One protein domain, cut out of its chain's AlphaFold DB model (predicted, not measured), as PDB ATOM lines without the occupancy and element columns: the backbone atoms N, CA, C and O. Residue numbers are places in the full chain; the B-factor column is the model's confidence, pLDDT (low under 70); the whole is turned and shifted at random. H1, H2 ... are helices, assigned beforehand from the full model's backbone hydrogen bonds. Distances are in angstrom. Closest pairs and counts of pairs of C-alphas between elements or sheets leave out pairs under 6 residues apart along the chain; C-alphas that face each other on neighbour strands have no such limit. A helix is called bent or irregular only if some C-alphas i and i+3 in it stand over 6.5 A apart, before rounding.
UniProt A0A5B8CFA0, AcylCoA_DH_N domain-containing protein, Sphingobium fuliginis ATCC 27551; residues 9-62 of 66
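What this domain is: This is residues 9 to 62 of the 66 residues of the protein "AcylCoA_DH_N domain-containing protein" of Sphingobium fuliginis ATCC 27551 (UniProt A0A5B8CFA0). A small head made of H1, H2 and the first part of the long helix H3 sits at one end of a long arm, which is the rest of H3 with a bend in it. H1 lies beside the first residues of H3 and runs the opposite way, short H2 makes the turn between them, and residues 43 to 62 stick out free from this head. The printed part has 54 residues, with three named helices in the order H1, H2, H3 and no named strand, and its class is all helix. The whole is extended, with a radius of gyration of the C-alphas of 15.7 A, and its C-alphas span 48 by 19 by 14 A, the rod-like outline owing its length to H3.

How they stand to each other: The printed part begins with H1, residues 9 to 18. A tight link of 2 residues joins it to H2, residues 21 to 27. H1 and H2 touch only at the corner by their link, and only just, with 3 pairs of C-alphas within 8 A. Their closest C-alphas are those of Leu 15 and Phe 21, 5.1 A apart. Their lines stand at a steep tilt of 46 degrees, and they run the same way. A short link of 6 residues then leads to H3, residues 34 to 61. By its hydrogen bonds H3 was assigned as one helix, but it is bent: C-alphas 50 and 53 are 6.6 A apart. Its arms are H3a, residues 34 to 50, and H3b, residues 53 to 61, and their lines stand at a steep tilt of 45 degrees. H1 and H3a touch, with 5 pairs of C-alphas within 8 A, and H3a does so with residues 34 to 38 alone. The closest C-alphas of the two are those of Leu 15 and Ala 34, 6.0 A apart. H1 and H3a run opposite ways at a shallow tilt of 23 degrees. H2 and H3a are close but not clearly touching, with the C-alphas of Asp 22 and Ala 34 the closest at 6.1 A. They run opposite ways at a steep tilt of 48 degrees. H3b touches no helix, and it is apart from H1 and from H2. Every backbone O i to N i+4 pair is within hydrogen-bond range in H1 and H2, while 11 of 13 are in H3a and 3 of 5 in H3b.

Where its parts are: H1 begins at C-alpha 9, at (4.444, 125.654, 64.462), and runs 12.8 A to C-alpha 18. It is neither bent nor irregular, but only just: C-alphas 15 and 18 are 6.2 A apart. H2, residues 21 to 27, is 9.9 A long. H3a begins at C-alpha 34, at (10.655, 125.528, 74.830), and runs 24.5 A to C-alpha 50. Residues 51 and 52 belong to neither arm. H3b is 13.9 A long and ends at C-alpha 61, at (14.608, 144.946, 41.133). It is itself irregular, with C-alphas 54 and 57 being 6.6 A apart, and its line is a rough one.

The domain as a whole: The two C-alphas farthest apart are those of Asp 27 and Leu 61, 48.1 A, and the first and last printed C-alphas, of Asp 9 and Val 62, are 33.5 A apart. Residues 43 to 62 stand free, of which 43 to 61 belong to H3. Without them the body has 34 residues and spans 26 by 18 by 9 A. The printed part has no cut and no long link. The mean pLDDT of the printed part is 96.4, and no printed residue is under 70.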
ATOM      1  N   ASP A   9       4.922 126.984  64.073       98.12
ATOM      2  CA  ASP A   9       4.444 125.654  64.462       98.12
ATOM      3  C   ASP A   9       5.474 124.553  64.187       98.12
ATOM      4  O   ASP A   9       5.627 123.643  65.001       98.12
ATOM      5  N   ASP A  10       6.252 124.671  63.108       98.31
ATOM      6  CA  ASP A  10       7.331 123.726  62.815       98.31
ATOM      7  C   ASP A  10       8.449 123.847  63.858       98.31
ATOM      8  O   ASP A  10       8.962 122.837  64.339       98.31
ATOM      9  N   TYR A  11       8.801 125.070  64.274       98.06
ATOM     10  CA  TYR A  11       9.762 125.264  65.364       98.06
ATOM     11  C   TYR A  11       9.241 124.693  66.681       98.06
ATOM     12  O   TYR A  11       9.989 124.015  67.384       98.06
ATOM     13  N   ARG A  12       7.959 124.895  66.998       98.06
ATOM     14  CA  ARG A  12       7.331 124.309  68.188       98.06
ATOM     15  C   ARG A  12       7.405 122.785  68.165       98.06
ATOM     16  O   ARG A  12       7.780 122.185  69.168       98.06
ATOM     17  N   PHE A  13       7.083 122.175  67.028       98.44
ATOM     18  CA  PHE A  13       7.197 120.734  66.839       98.44
ATOM     19  C   PHE A  13       8.638 120.256  67.043       98.44
ATOM     20  O   PHE A  13       8.868 119.304  67.780       98.44
ATOM     21  N   LEU A  14       9.624 120.938  66.456       98.44
ATOM     22  CA  LEU A  14      11.027 120.559  66.624       98.44
ATOM     23  C   LEU A  14      11.464 120.608  68.092       98.44
ATOM     24  O   LEU A  14      12.071 119.651  68.569       98.44
ATOM     25  N   LEU A  15      11.153 121.691  68.806       98.25
ATOM     26  CA  LEU A  15      11.573 121.846  70.201       98.25
ATOM     27  C   LEU A  15      10.914 120.812  71.125       98.25
ATOM     28  O   LEU A  15      11.608 120.223  71.953       98.25
ATOM     29  N   ASN A  16       9.616 120.559  70.949       97.75
ATOM     30  CA  ASN A  16       8.848 119.706  71.860       97.75
ATOM     31  C   ASN A  16       8.897 118.217  71.501       97.75
ATOM     32  O   ASN A  16       8.988 117.376  72.387       97.75
ATOM     33  N   GLU A  17       8.838 117.877  70.212       97.94
ATOM     34  CA  GLU A  17       8.582 116.501  69.762       97.94
ATOM     35  C   GLU A  17       9.821 115.811  69.181       97.94
ATOM     36  O   GLU A  17       9.861 114.584  69.080       97.94
ATOM     37  N   VAL A  18      10.838 116.577  68.767       98.31
ATOM     38  CA  VAL A  18      12.017 116.026  68.074       98.31
ATOM     39  C   VAL A  18      13.285 116.159  68.905       98.31
ATOM     40  O   VAL A  18      14.087 115.228  68.951       98.31
ATOM     41  N   LEU A  19      13.494 117.319  69.526       97.62
ATOM     42  CA  LEU A  19      14.776 117.676  70.130       97.62
ATOM     43  C   LEU A  19      14.843 117.455  71.644       97.62
ATOM     44  O   LEU A  19      15.943 117.547  72.185       97.62
ATOM     45  N   ASP A  20      13.717 117.171  72.309       96.88
ATOM     46  CA  ASP A  20      13.632 117.089  73.779       96.88
ATOM     47  C   ASP A  20      14.291 118.327  74.430       96.88
ATOM     48  O   ASP A  20      15.203 118.234  75.258       96.88
ATOM     49  N   PHE A  21      13.908 119.518  73.942       98.31
ATOM     50  CA  PHE A  21      14.634 120.768  74.186       98.31
ATOM     51  C   PHE A  21      14.748 121.109  75.675       98.31
ATOM     52  O   PHE A  21      15.833 121.471  76.132       98.31
ATOM     53  N   ASP A  22      13.666 120.945  76.436       97.81
ATOM     54  CA  ASP A  22      13.641 121.233  77.873       97.81
ATOM     55  C   ASP A  22      14.665 120.383  78.625       97.81
ATOM     56  O   ASP A  22      15.424 120.889  79.457       97.81
ATOM     57  N   ARG A  23      14.760 119.092  78.282       97.56
ATOM     58  CA  ARG A  23      15.775 118.207  78.848       97.56
ATOM     59  C   ARG A  23      17.178 118.652  78.456       97.56
ATOM     60  O   ARG A  23      18.060 118.709  79.312       97.56
ATOM     61  N   ALA A  24      17.387 118.993  77.187       97.88
ATOM     62  CA  ALA A  24      18.679 119.471  76.716       97.88
ATOM     63  C   ALA A  24      19.117 120.754  77.450       97.88
ATOM     64  O   ALA A  24      20.288 120.885  77.804       97.88
ATOM     65  N   MET A  25      18.200 121.687  77.725       98.12
ATOM     66  CA  MET A  25      18.501 122.908  78.483       98.12
ATOM     67  C   MET A  25      18.774 122.618  79.958       98.12
ATOM     68  O   MET A  25      19.775 123.112  80.495       98.12
ATOM     69  N   HIS A  26      17.970 121.753  80.580       97.50
ATOM     70  CA  HIS A  26      18.193 121.289  81.947       97.50
ATOM     71  C   HIS A  26      19.591 120.674  82.121       97.50
ATOM     72  O   HIS A  26      20.309 121.028  83.057       97.50
ATOM     73  N   ASP A  27      20.029 119.824  81.189       98.00
ATOM     74  CA  ASP A  27      21.350 119.178  81.237       98.00
ATOM     75  C   ASP A  27      22.510 120.184  81.102       98.00
ATOM     76  O   ASP A  27      23.630 119.920  81.549       98.00
ATOM     77  N   THR A  28      22.248 121.372  80.547       97.44
ATOM     78  CA  THR A  28      23.210 122.489  80.518       97.44
ATOM     79  C   THR A  28      23.142 123.399  81.748       97.44
ATOM     80  O   THR A  28      23.941 124.332  81.855       97.44
ATOM     81  N   GLY A  29      22.205 123.156  82.672       97.38
ATOM     82  CA  GLY A  29      21.951 123.999  83.841       97.38
ATOM     83  C   GLY A  29      21.343 125.363  83.500       97.38
ATOM     84  O   GLY A  29      21.527 126.318  84.256       97.38
ATOM     85  N   ARG A  30      20.676 125.484  82.345       96.44
ATOM     86  CA  ARG A  30      20.010 126.717  81.904       96.44
ATOM     87  C   ARG A  30      18.532 126.676  82.262       96.44
ATOM     88  O   ARG A  30      17.873 125.666  82.049       96.44
ATOM     89  N   ASP A  31      18.023 127.803  82.745       95.25
ATOM     90  CA  ASP A  31      16.606 128.005  83.050       95.25
ATOM     91  C   ASP A  31      15.887 128.579  81.821       95.25
ATOM     92  O   ASP A  31      15.616 129.777  81.731       95.25
ATOM     93  N   VAL A  32      15.734 127.737  80.797       97.19
ATOM     94  CA  VAL A  32      15.036 128.064  79.548       97.19
ATOM     95  C   VAL A  32      14.247 126.838  79.107       97.19
ATOM     96  O   VAL A  32      14.843 125.788  78.881       97.19
ATOM     97  N   ASP A  33      12.937 126.995  78.949       97.44
ATOM     98  CA  ASP A  33      12.050 125.990  78.364       97.44
ATOM     99  C   ASP A  33      11.705 126.329  76.901       97.44
ATOM    100  O   ASP A  33      12.049 127.393  76.367       97.44
ATOM    101  N   ALA A  34      11.055 125.391  76.220       97.81
ATOM    102  CA  ALA A  34      10.655 125.528  74.830       97.81
ATOM    103  C   ALA A  34       9.662 126.681  74.616       97.81
ATOM    104  O   ALA A  34       9.703 127.328  73.570       97.81
ATOM    105  N   GLU A  35       8.788 126.974  75.584       96.69
ATOM    106  CA  GLU A  35       7.838 128.087  75.485       96.69
ATOM    107  C   GLU A  35       8.567 129.435  75.466       96.69
ATOM    108  O   GLU A  35       8.347 130.249  74.565       96.69
ATOM    109  N   LEU A  36       9.500 129.637  76.399       97.94
ATOM    110  CA  LEU A  36      10.348 130.819  76.455       97.94
ATOM    111  C   LEU A  36      11.215 130.937  75.200       97.94
ATOM    112  O   LEU A  36      11.347 132.026  74.634       97.94
ATOM    113  N   ALA A  37      11.784 129.825  74.731       97.75
ATOM    114  CA  ALA A  37      12.573 129.805  73.508       97.75
ATOM    115  C   ALA A  37      11.742 130.182  72.269       97.75
ATOM    116  O   ALA A  37      12.261 130.883  71.402       97.75
ATOM    117  N   LEU A  38      10.465 129.779  72.193       98.19
ATOM    118  CA  LEU A  38       9.562 130.071  71.068       98.19
ATOM    119  C   LEU A  38       9.130 131.533  70.974       98.19
ATOM    120  O   LEU A  38       8.801 131.987  69.877       98.19
ATOM    121  N   ALA A  39       9.181 132.291  72.068       98.12
ATOM    122  CA  ALA A  39       8.894 133.723  72.028       98.12
ATOM    123  C   ALA A  39       9.848 134.479  71.080       98.12
ATOM    124  O   ALA A  39       9.454 135.443  70.426       98.12
ATOM    125  N   VAL A  40      11.099 134.019  70.962       97.75
ATOM    126  CA  VAL A  40      12.115 134.639  70.099       97.75
ATOM    127  C   VAL A  40      11.784 134.502  68.605       97.75
ATOM    128  O   VAL A  40      11.691 135.535  67.938       97.75
ATOM    129  N   PRO A  41      11.613 133.291  68.033       97.50
ATOM    130  CA  PRO A  41      11.226 133.148  66.636       97.50
ATOM    131  C   PRO A  41       9.829 133.706  66.345       97.50
ATOM    132  O   PRO A  41       9.624 134.145  65.220       97.50
ATOM    133  N   ASP A  42       8.899 133.753  67.310       97.69
ATOM    134  CA  ASP A  42       7.585 134.388  67.113       97.69
ATOM    135  C   ASP A  42       7.715 135.895  66.833       97.69
ATOM    136  O   ASP A  42       7.264 136.386  65.795       97.69
ATOM    137  N   GLU A  43       8.424 136.631  67.693       98.19
ATOM    138  CA  GLU A  43       8.669 138.065  67.485       98.19
ATOM    139  C   GLU A  43       9.570 138.335  66.274       98.19
ATOM    140  O   GLU A  43       9.303 139.237  65.475       98.19
ATOM    141  N   ALA A  44      10.615 137.525  66.077       98.06
ATOM    142  CA  ALA A  44      11.459 137.635  64.891       98.06
ATOM    143  C   ALA A  44      10.651 137.390  63.606       98.06
ATOM    144  O   ALA A  44      10.829 138.101  62.618       98.06
ATOM    145  N   GLY A  45       9.723 136.433  63.632       97.38
ATOM    146  CA  GLY A  45       8.819 136.121  62.533       97.38
ATOM    147  C   GLY A  45       7.930 137.302  62.147       97.38
ATOM    148  O   GLY A  45       7.798 137.588  60.956       97.38
ATOM    149  N   LYS A  46       7.396 138.040  63.132       97.31
ATOM    150  CA  LYS A  46       6.624 139.277  62.899       97.31
ATOM    151  C   LYS A  46       7.470 140.332  62.193       97.31
ATOM    152  O   LYS A  46       7.041 140.890  61.186       97.31
ATOM    153  N   ILE A  47       8.707 140.551  62.645       97.69
ATOM    154  CA  ILE A  47       9.638 141.482  61.985       97.69
ATOM    155  C   ILE A  47       9.928 141.029  60.547       97.69
ATOM    156  O   ILE A  47       9.905 141.847  59.623       97.69
ATOM    157  N   CYS A  48      10.170 139.734  60.336       97.44
ATOM    158  CA  CYS A  48      10.407 139.180  59.007       97.44
ATOM    159  C   CYS A  48       9.218 139.419  58.067       97.44
ATOM    160  O   CYS A  48       9.425 139.901  56.956       97.44
ATOM    161  N   ALA A  49       7.991 139.140  58.507       96.62
ATOM    162  CA  ALA A  49       6.788 139.311  57.694       96.62
ATOM    163  C   ALA A  49       6.451 140.790  57.433       96.62
ATOM    164  O   ALA A  49       6.177 141.178  56.300       96.62
ATOM    165  N   GLU A  50       6.512 141.640  58.460       96.12
ATOM    166  CA  GLU A  50       6.042 143.028  58.374       96.12
ATOM    167  C   GLU A  50       7.080 144.003  57.812       96.12
ATOM    168  O   GLU A  50       6.719 145.049  57.269       96.12
ATOM    169  N   ARG A  51       8.375 143.717  57.998       95.88
ATOM    170  CA  ARG A  51       9.459 144.665  57.695       95.88
ATOM    171  C   ARG A  51      10.414 144.151  56.639       95.88
ATOM    172  O   ARG A  51      10.748 144.910  55.738       95.88
ATOM    173  N   LEU A  52      10.857 142.900  56.743       95.50
ATOM    174  CA  LEU A  52      11.883 142.374  55.838       95.50
ATOM    175  C   LEU A  52      11.288 141.901  54.512       95.50
ATOM    176  O   LEU A  52      11.758 142.304  53.453       95.50
ATOM    177  N   HIS A  53      10.216 141.109  54.552       95.88
ATOM    178  CA  HIS A  53       9.587 140.552  53.355       95.88
ATOM    179  C   HIS A  53       9.143 141.608  52.327       95.88
ATOM    180  O   HIS A  53       9.402 141.411  51.137       95.88
ATOM    181  N   PRO A  54       8.570 142.766  52.721       93.81
ATOM    182  CA  PRO A  54       8.232 143.824  51.769       93.81
ATOM    183  C   PRO A  54       9.430 144.363  50.975       93.81
ATOM    184  O   PRO A  54       9.255 144.787  49.832       93.81
ATOM    185  N   LEU A  55      10.639 144.324  51.549       93.56
ATOM    186  CA  LEU A  55      11.859 144.826  50.913       93.56
ATOM    187  C   LEU A  55      12.422 143.855  49.869       93.56
ATOM    188  O   LEU A  55      13.147 144.291  48.977       93.56
ATOM    189  N   ASN A  56      12.067 142.566  49.928       92.56
ATOM    190  CA  ASN A  56      12.619 141.541  49.033       92.56
ATOM    191  C   ASN A  56      12.397 141.892  47.558       92.56
ATOM    192  O   ASN A  56      13.330 141.863  46.762       92.56
ATOM    193  N   ARG A  57      11.174 142.304  47.196       90.50
ATOM    194  CA  ARG A  57      10.850 142.649  45.804       90.50
ATOM    195  C   ARG A  57      11.640 143.858  45.303       90.50
ATOM    196  O   ARG A  57      12.021 143.882  44.140       90.50
ATOM    197  N   GLU A  58      11.812 144.883  46.133       90.94
ATOM    198  CA  GLU A  58      12.610 146.053  45.755       90.94
ATOM    199  C   GLU A  58      14.081 145.665  45.588       90.94
ATOM    200  O   GLU A  58      14.684 146.026  44.581       90.94
ATOM    201  N   GLY A  59      14.616 144.859  46.509       90.12
ATOM    202  CA  GLY A  59      15.978 144.333  46.432       90.12
ATOM    203  C   GLY A  59      16.243 143.484  45.184       90.12
ATOM    204  O   GLY A  59      17.322 143.576  44.611       90.12
ATOM    205  N   ASP A  60      15.255 142.720  44.707       90.88
ATOM    206  CA  ASP A  60      15.371 141.960  43.453       90.88
ATOM    207  C   ASP A  60      15.417 142.867  42.209       90.88
ATOM    208  O   ASP A  60      16.013 142.518  41.188       90.88
ATOM    209  N   LEU A  61      14.733 144.016  42.259       91.62
ATOM    210  CA  LEU A  61      14.608 144.946  41.133       91.62
ATOM    211  C   LEU A  61      15.755 145.956  41.069       91.62
ATOM    212  O   LEU A  61      16.099 146.422  39.982       91.62
ATOM    213  N   VAL A  62      16.313 146.312  42.224       84.50
ATOM    214  CA  VAL A  62      17.377 147.301  42.372       84.50
ATOM    215  C   VAL A  62      18.610 146.587  42.908       84.50
ATOM    216  O   VAL A  62      18.832 146.527  44.113       84.50
TER     217      VAL A  62